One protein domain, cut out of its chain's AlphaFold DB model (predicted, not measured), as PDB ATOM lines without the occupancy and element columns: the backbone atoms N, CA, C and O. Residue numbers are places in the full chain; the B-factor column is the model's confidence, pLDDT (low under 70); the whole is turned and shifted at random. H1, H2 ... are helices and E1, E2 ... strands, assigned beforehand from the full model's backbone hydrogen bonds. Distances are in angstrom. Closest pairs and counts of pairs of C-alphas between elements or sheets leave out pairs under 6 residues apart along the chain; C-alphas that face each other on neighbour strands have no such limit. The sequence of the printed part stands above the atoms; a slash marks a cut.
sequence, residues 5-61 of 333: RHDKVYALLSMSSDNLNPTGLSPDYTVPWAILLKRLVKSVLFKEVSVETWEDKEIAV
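This is residues 5 to 61 of the 333 residues of an uncharacterized protein of Sclerotinia sclerotiorum (strain ATCC 18683 / 1980 / Ss-1) (UniProt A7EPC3). A small two-strand hairpin, E1 and E2, packs on one side of H2, and H1 lies side by side with H2 on its other side, which puts H2 in the middle. A long loop, residues 16 to 32, joins the two helices. The printed part has 57 residues, with two named helices and two named strands in the order H1, H2, E1, E2; the sheet, in the order E1, E2, is antiparallel, and the class is mixed, helices and strands. The whole is compact, with a radius of gyration of the C-alphas of 10.8 A, and the C-alphas span 30 by 24 by 17 A along their three main axes.

Start with the sheet: find C-alpha 50 at (46.172, 13.141, 55.185), where strand E1, residues 50 to 53, begins and runs 10.4 A to C-alpha 53. Strand E2, residues 59 to 61, runs 6.6 A and ends at C-alpha 61, at (43.313, 5.474, 54.581). Go back along the chain to helix H2, residues 33 to 44, which covers 16.5 A from first to last C-alpha. Helix H1, residues 5 to 15, begins at C-alpha 5, at (50.526, -3.345, 42.292), and covers 15.8 A.

Look first at the hairpin of E1 and E2, whose directions stand at 156 degrees, antiparallel. Across it you will find N 52 and O 61 within hydrogen-bond range at 2.9 A, and N 61 and O 52 also at 2.9 A. The C-alphas of Thr 53 and Ala 60 face each other at 4.9 A. Turn from the hairpin to H2: the closest C-alphas of H2 and E1 are those of Ala 34 and Thr 53, 5.2 A apart, and the closest of H2 and E2 are those of Lys 38 and Ala 60, 7.3 A apart. Go on to H1, which touches H2; their closest C-alphas are those of His 6 and Trp 33, 6.1 A apart. The two helices run the same way at a shallow tilt of 20 degrees. H1 is apart from both E1 and E2. In H1 and H2 every O i to N i+4 pair is within hydrogen-bond range.

The two C-alphas farthest apart are those of Asn 19 and Asp 56, at 31.2 A. The printed part, residues 5 to 61, has no cut. The link from H1 to H2 is long, with 17 residues, and its C-alphas lie 8 to 16 A from the mean of the C-alphas; the links from H2 to E1 and from E1 to E2 are tight, with 5 residues each. In the B-factor column the mean pLDDT of the printed part is 76.7, and residues 13 to 26 are under 70.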
ATOM      1  N   ARG A   5      51.027  -4.538  41.583       78.31
ATOM      2  CA  ARG A   5      50.526  -3.345  42.292       78.31
ATOM      3  C   ARG A   5      50.909  -2.039  41.593       78.31
ATOM      4  O   ARG A   5      50.032  -1.218  41.358       78.31
ATOM      5  N   HIS A   6      52.177  -1.877  41.207       80.06
ATOM      6  CA  HIS A   6      52.643  -0.713  40.440       80.06
ATOM      7  C   HIS A   6      51.894  -0.551  39.117       80.06
ATOM      8  O   HIS A   6      51.448   0.548  38.808       80.06
ATOM      9  N   ASP A   7      51.660  -1.648  38.392       80.69
ATOM     10  CA  ASP A   7      50.947  -1.605  37.109       80.69
ATOM     11  C   ASP A   7      49.499  -1.125  37.268       80.69
ATOM     12  O   ASP A   7      49.031  -0.334  36.454       80.69
ATOM     13  N   LYS A   8      48.804  -1.512  38.355       78.56
ATOM     14  CA  LYS A   8      47.470  -0.969  38.676       78.56
ATOM     15  C   LYS A   8      47.507   0.556  38.854       78.56
ATOM     16  O   LYS A   8      46.612   1.247  38.374       78.56
ATOM     17  N   VAL A   9      48.529   1.084  39.538       78.25
ATOM     18  CA  VAL A   9      48.670   2.532  39.772       78.25
ATOM     19  C   VAL A   9      48.967   3.268  38.466       78.25
ATOM     20  O   VAL A   9      48.308   4.261  38.166       78.25
ATOM     21  N   TYR A  10      49.911   2.770  37.666       78.81
ATOM     22  CA  TYR A  10      50.264   3.405  36.395       78.81
ATOM     23  C   TYR A  10      49.143   3.325  35.356       78.81
ATOM     24  O   TYR A  10      48.940   4.292  34.625       78.81
ATOM     25  N   ALA A  11      48.362   2.240  35.335       76.75
ATOM     26  CA  ALA A  11      47.165   2.153  34.504       76.75
ATOM     27  C   ALA A  11      46.157   3.262  34.855       76.75
ATOM     28  O   ALA A  11      45.696   3.972  33.966       76.75
ATOM     29  N   LEU A  12      45.879   3.481  36.145       74.06
ATOM     30  CA  LEU A  12      44.989   4.557  36.599       74.06
ATOM     31  C   LEU A  12      45.514   5.953  36.246       74.06
ATOM     32  O   LEU A  12      44.742   6.785  35.774       74.06
ATOM     33  N   LEU A  13      46.818   6.199  36.414       67.69
ATOM     34  CA  LEU A  13      47.443   7.468  36.020       67.69
ATOM     35  C   LEU A  13      47.294   7.727  34.521       67.69
ATOM     36  O   LEU A  13      46.887   8.818  34.124       67.69
ATOM     37  N   SER A  14      47.557   6.708  33.701       62.03
ATOM     38  CA  SER A  14      47.413   6.799  32.249       62.03
ATOM     39  C   SER A  14      45.965   7.041  31.814       62.03
ATOM     40  O   SER A  14      45.748   7.678  30.788       62.03
ATOM     41  N   MET A  15      44.980   6.546  32.570       58.88
ATOM     42  CA  MET A  15      43.554   6.759  32.292       58.88
ATOM     43  C   MET A  15      43.033   8.118  32.788       58.88
ATOM     44  O   MET A  15      42.008   8.590  32.307       58.88
ATOM     45  N   SER A  16      43.724   8.771  33.727       55.78
ATOM     46  CA  SER A  16      43.337  10.070  34.299       55.78
ATOM     47  C   SER A  16      43.824  11.292  33.500       55.78
ATOM     48  O   SER A  16      44.042  12.346  34.088       55.78
ATOM     49  N   SER A  17      43.999  11.165  32.178       46.53
ATOM     50  CA  SER A  17      44.735  12.077  31.274       46.53
ATOM     51  C   SER A  17      44.214  13.519  31.124       46.53
ATOM     52  O   SER A  17      44.581  14.201  30.167       46.53
ATOM     53  N   ASP A  18      43.406  14.025  32.051       45.94
ATOM     54  CA  ASP A  18      43.135  15.456  32.162       45.94
ATOM     55  C   ASP A  18      44.358  16.139  32.780       45.94
ATOM     56  O   ASP A  18      44.437  16.304  33.992       45.94
ATOM     57  N   ASN A  19      45.344  16.487  31.947       44.09
ATOM     58  CA  ASN A  19      46.485  17.361  32.266       44.09
ATOM     59  C   ASN A  19      47.171  17.134  33.626       44.09
ATOM     60  O   ASN A  19      47.773  18.048  34.194       44.09
ATOM     61  N   LEU A  20      47.175  15.903  34.134       44.50
ATOM     62  CA  LEU A  20      48.111  15.510  35.167       44.50
ATOM     63  C   LEU A  20      49.453  15.321  34.464       44.50
ATOM     64  O   LEU A  20      49.839  14.218  34.090       44.50
ATOM     65  N   ASN A  21      50.201  16.412  34.360       46.84
ATOM     66  CA  ASN A  21      51.652  16.356  34.285       46.84
ATOM     67  C   ASN A  21      52.218  16.787  35.651       46.84
ATOM     68  O   ASN A  21      52.831  17.854  35.745       46.84
ATOM     69  N   PRO A  22      51.984  16.051  36.764       45.69
ATOM     70  CA  PRO A  22      52.540  16.439  38.043       45.69
ATOM     71  C   PRO A  22      53.945  15.848  38.047       45.69
ATOM     72  O   PRO A  22      54.133  14.632  38.103       45.69
ATOM     73  N   THR A  23      54.937  16.721  37.934       45.69
ATOM     74  CA  THR A  23      56.345  16.458  38.249       45.69
ATOM     75  C   THR A  23      56.513  15.293  39.245       45.69
ATOM     76  O   THR A  23      56.226  15.458  40.432       45.69
ATOM     77  N   GLY A  24      56.955  14.117  38.769       51.44
ATOM     78  CA  GLY A  24      57.338  12.976  39.620       51.44
ATOM     79  C   GLY A  24      56.469  11.703  39.600       51.44
ATOM     80  O   GLY A  24      56.667  10.856  40.476       51.44
ATOM     81  N   LEU A  25      55.533  11.537  38.655       61.44
ATOM     82  CA  LEU A  25      54.694  10.324  38.509       61.44
ATOM     83  C   LEU A  25      54.966   9.505  37.229       61.44
ATOM     84  O   LEU A  25      54.114   8.740  36.780       61.44
ATOM     85  N   SER A  26      56.155   9.635  36.639       66.06
ATOM     86  CA  SER A  26      56.612   8.716  35.589       66.06
ATOM     87  C   SER A  26      56.746   7.281  36.130       66.06
ATOM     88  O   SER A  26      57.000   7.119  37.329       66.06
ATOM     89  N   PRO A  27      56.620   6.241  35.281       71.69
ATOM     90  CA  PRO A  27      56.879   4.864  35.684       71.69
ATOM     91  C   PRO A  27      58.265   4.714  36.316       71.69
ATOM     92  O   PRO A  27      59.286   4.871  35.654       71.69
ATOM     93  N   ASP A  28      58.284   4.429  37.612       78.00
ATOM     94  CA  ASP A  28      59.470   4.219  38.427       78.00
ATOM     95  C   ASP A  28      59.191   3.078  39.408       78.00
ATOM     96  O   ASP A  28      58.609   3.242  40.483       78.00
ATOM     97  N   TYR A  29      59.619   1.887  39.005       82.44
ATOM     98  CA  TYR A  29      59.437   0.656  39.766       82.44
ATOM     99  C   TYR A  29      60.405   0.530  40.952       82.44
ATOM    100  O   TYR A  29      60.316  -0.442  41.701       82.44
ATOM    101  N   THR A  30      61.314   1.493  41.146       83.81
ATOM    102  CA  THR A  30      62.211   1.528  42.311       83.81
ATOM    103  C   THR A  30      61.529   2.112  43.547       83.81
ATOM    104  O   THR A  30      61.919   1.807  44.675       83.81
ATOM    105  N   VAL A  31      60.475   2.913  43.358       86.69
ATOM    106  CA  VAL A  31      59.706   3.503  44.456       86.69
ATOM    107  C   VAL A  31      58.830   2.424  45.107       86.69
ATOM    108  O   VAL A  31      58.073   1.754  44.397       86.69
ATOM    109  N   PRO A  32      58.863   2.263  46.444       88.94
ATOM    110  CA  PRO A  32      57.957   1.364  47.153       88.94
ATOM    111  C   PRO A  32      56.491   1.655  46.825       88.94
ATOM    112  O   PRO A  32      56.071   2.810  46.696       88.94
ATOM    113  N   TRP A  33      55.693   0.604  46.664       87.06
ATOM    114  CA  TRP A  33      54.355   0.750  46.095       87.06
ATOM    115  C   TRP A  33      53.422   1.554  47.020       87.06
ATOM    116  O   TRP A  33      52.568   2.287  46.521       87.06
ATOM    117  N   ALA A  34      53.600   1.487  48.348       89.06
ATOM    118  CA  ALA A  34      52.785   2.256  49.287       89.06
ATOM    119  C   ALA A  34      53.047   3.762  49.147       89.06
ATOM    120  O   ALA A  34      52.115   4.572  49.209       89.06
ATOM    121  N   ILE A  35      54.304   4.146  48.893       90.00
ATOM    122  CA  ILE A  35      54.690   5.532  48.595       90.00
ATOM    123  C   ILE A  35      54.059   5.972  47.274       90.00
ATOM    124  O   ILE A  35      53.518   7.077  47.192       90.00
ATOM    125  N   LEU A  36      54.087   5.111  46.256       88.81
ATOM    126  CA  LEU A  36      53.471   5.395  44.963       88.81
ATOM    127  C   LEU A  36      51.948   5.598  45.086       88.81
ATOM    128  O   LEU A  36      51.430   6.593  44.580       88.81
ATOM    129  N   LEU A  37      51.239   4.729  45.819       88.88
ATOM    130  CA  LEU A  37      49.802   4.883  46.084       88.88
ATOM    131  C   LEU A  37      49.507   6.192  46.833       88.88
ATOM    132  O   LEU A  37      48.584   6.920  46.472       88.88
ATOM    133  N   LYS A  38      50.321   6.545  47.834       90.75
ATOM    134  CA  LYS A  38      50.180   7.816  48.560       90.75
ATOM    135  C   LYS A  38      50.342   9.028  47.638       90.75
ATOM    136  O   LYS A  38      49.597   9.998  47.777       90.75
ATOM    137  N   ARG A  39      51.287   8.982  46.690       89.31
ATOM    138  CA  ARG A  39      51.462  10.037  45.676       89.31
ATOM    139  C   ARG A  39      50.250  10.132  44.748       89.31
ATOM    140  O   ARG A  39      49.780  11.244  44.532       89.31
ATOM    141  N   LEU A  40      49.722   8.997  44.278       87.31
ATOM    142  CA  LEU A  40      48.513   8.943  43.445       87.31
ATOM    143  C   LEU A  40      47.318   9.601  44.145       87.31
ATOM    144  O   LEU A  40      46.652  10.457  43.574       87.31
ATOM    145  N   VAL A  41      47.041   9.221  45.394       88.56
ATOM    146  CA  VAL A  41      45.906   9.788  46.139       88.56
ATOM    147  C   VAL A  41      46.044  11.306  46.262       88.56
ATOM    148  O   VAL A  41      45.092  12.040  46.003       88.56
ATOM    149  N   LYS A  42      47.244  11.787  46.604       88.50
ATOM    150  CA  LYS A  42      47.526  13.221  46.730       88.50
ATOM    151  C   LYS A  42      47.451  13.981  45.406       88.50
ATOM    152  O   LYS A  42      47.162  15.172  45.439       88.50
ATOM    153  N   SER A  43      47.725  13.333  44.271       84.00
ATOM    154  CA  SER A  43      47.595  13.965  42.954       84.00
ATOM    155  C   SER A  43      46.154  14.021  42.461       84.00
ATOM    156  O   SER A  43      45.804  14.959  41.758       84.00
ATOM    157  N   VAL A  44      45.331  13.022  42.802       81.88
ATOM    158  CA  VAL A  44      43.914  12.971  42.406       81.88
ATOM    159  C   VAL A  44      43.052  13.894  43.267       81.88
ATOM    160  O   VAL A  44      42.139  14.537  42.757       81.88
ATOM    161  N   LEU A  45      43.323  13.932  44.572       81.19
ATOM    162  CA  LEU A  45      42.633  14.803  45.515       81.19
ATOM    163  C   LEU A  45      43.410  16.116  45.648       81.19
ATOM    164  O   LEU A  45      43.380  16.958  44.759       81.19
ATOM    165  N   PHE A  46      44.145  16.277  46.746       78.31
ATOM    166  CA  PHE A  46      44.913  17.474  47.046       78.31
ATOM    167  C   PHE A  46      46.188  17.125  47.816       78.31
ATOM    168  O   PHE A  46      46.222  16.175  48.600       78.31
ATOM    169  N   LYS A  47      47.254  17.914  47.634       76.81
ATOM    170  CA  LYS A  47      48.594  17.599  48.161       76.81
ATOM    171  C   LYS A  47      48.646  17.514  49.693       76.81
ATOM    172  O   LYS A  47      49.435  16.734  50.240       76.81
ATOM    173  N   GLU A  48      47.812  18.288  50.379       79.69
ATOM    174  CA  GLU A  48      47.797  18.396  51.845       79.69
ATOM    175  C   GLU A  48      46.850  17.407  52.530       79.69
ATOM    176  O   GLU A  48      46.834  17.342  53.756       79.69
ATOM    177  N   VAL A  49      46.110  16.585  51.774       85.50
ATOM    178  CA  VAL A  49      45.240  15.567  52.376       85.50
ATOM    179  C   VAL A  49      46.071  14.553  53.177       85.50
ATOM    180  O   VAL A  49      47.179  14.156  52.770       85.50
ATOM    181  N   SER A  50      45.553  14.163  54.343       90.94
ATOM    182  CA  SER A  50      46.172  13.141  55.185       90.94
ATOM    183  C   SER A  50      45.930  11.776  54.552       90.94
ATOM    184  O   SER A  50      44.793  11.412  54.256       90.94
ATOM    185  N   VAL A  51      47.017  11.052  54.281       91.50
ATOM    186  CA  VAL A  51      46.980   9.751  53.607       91.50
ATOM    187  C   VAL A  51      47.979   8.816  54.256       91.50
ATOM    188  O   VAL A  51      49.180   9.119  54.326       91.50
ATOM    189  N   GLU A  52      47.488   7.646  54.629       90.62
ATOM    190  CA  GLU A  52      48.283   6.538  55.125       90.62
ATOM    191  C   GLU A  52      48.154   5.320  54.215       90.62
ATOM    192  O   GLU A  52      47.078   4.997  53.707       90.62
ATOM    193  N   THR A  53      49.290   4.670  53.987       90.94
ATOM    194  CA  THR A  53      49.449   3.487  53.144       90.94
ATOM    195  C   THR A  53      50.484   2.570  53.793       90.94
ATOM    196  O   THR A  53      51.345   3.029  54.544       90.94
ATOM    197  N   TRP A  54      50.414   1.273  53.499       87.06
ATOM    198  CA  TRP A  54      51.295   0.254  54.081       87.06
ATOM    199  C   TRP A  54      51.901  -0.613  52.987       87.06
ATOM    200  O   TRP A  54      51.281  -0.798  51.949       87.06
ATOM    201  N   GLU A  55      53.088  -1.177  53.203       85.44
ATOM    202  CA  GLU A  55      53.744  -2.030  52.198       85.44
ATOM    203  C   GLU A  55      53.076  -3.412  52.057       85.44
ATOM    204  O   GLU A  55      53.072  -4.019  50.984       85.44
ATOM    205  N   ASP A  56      52.457  -3.922  53.115       83.50
ATOM    206  CA  ASP A  56      51.826  -5.239  53.144       83.50
ATOM    207  C   ASP A  56      50.354  -5.220  52.682       83.50
ATOM    208  O   ASP A  56      49.861  -6.237  52.182       83.50
ATOM    209  N   LYS A  57      49.670  -4.067  52.745       82.25
ATOM    210  CA  LYS A  57      48.217  -3.943  52.499       82.25
ATOM    211  C   LYS A  57      47.886  -3.064  51.300       82.25
ATOM    212  O   LYS A  57      48.243  -1.900  51.311       82.25
ATOM    213  N   GLU A  58      47.090  -3.559  50.347       85.38
ATOM    214  CA  GLU A  58      46.565  -2.796  49.190       85.38
ATOM    215  C   GLU A  58      45.464  -1.782  49.575       85.38
ATOM    216  O   GLU A  58      44.365  -1.817  49.029       85.38
ATOM    217  N   ILE A  59      45.724  -0.918  50.561       86.38
ATOM    218  CA  ILE A  59      44.741   0.007  51.141       86.38
ATOM    219  C   ILE A  59      45.358   1.396  51.323       86.38
ATOM    220  O   ILE A  59      46.496   1.520  51.777       86.38
ATOM    221  N   ALA A  60      44.575   2.433  51.018       90.38
ATOM    222  CA  ALA A  60      44.816   3.797  51.477       90.38
ATOM    223  C   ALA A  60      43.739   4.224  52.481       90.38
ATOM    224  O   ALA A  60      42.545   4.085  52.205       90.38
ATOM    225  N   VAL A  61      44.170   4.766  53.620       91.69
ATOM    226  CA  VAL A  61      43.313   5.474  54.581       91.69
ATOM    227  C   VAL A  61      43.495   6.966  54.351       91.69
ATOM    228  O   VAL A  61      44.627   7.447  54.296       91.69
TER     229      VAL A  61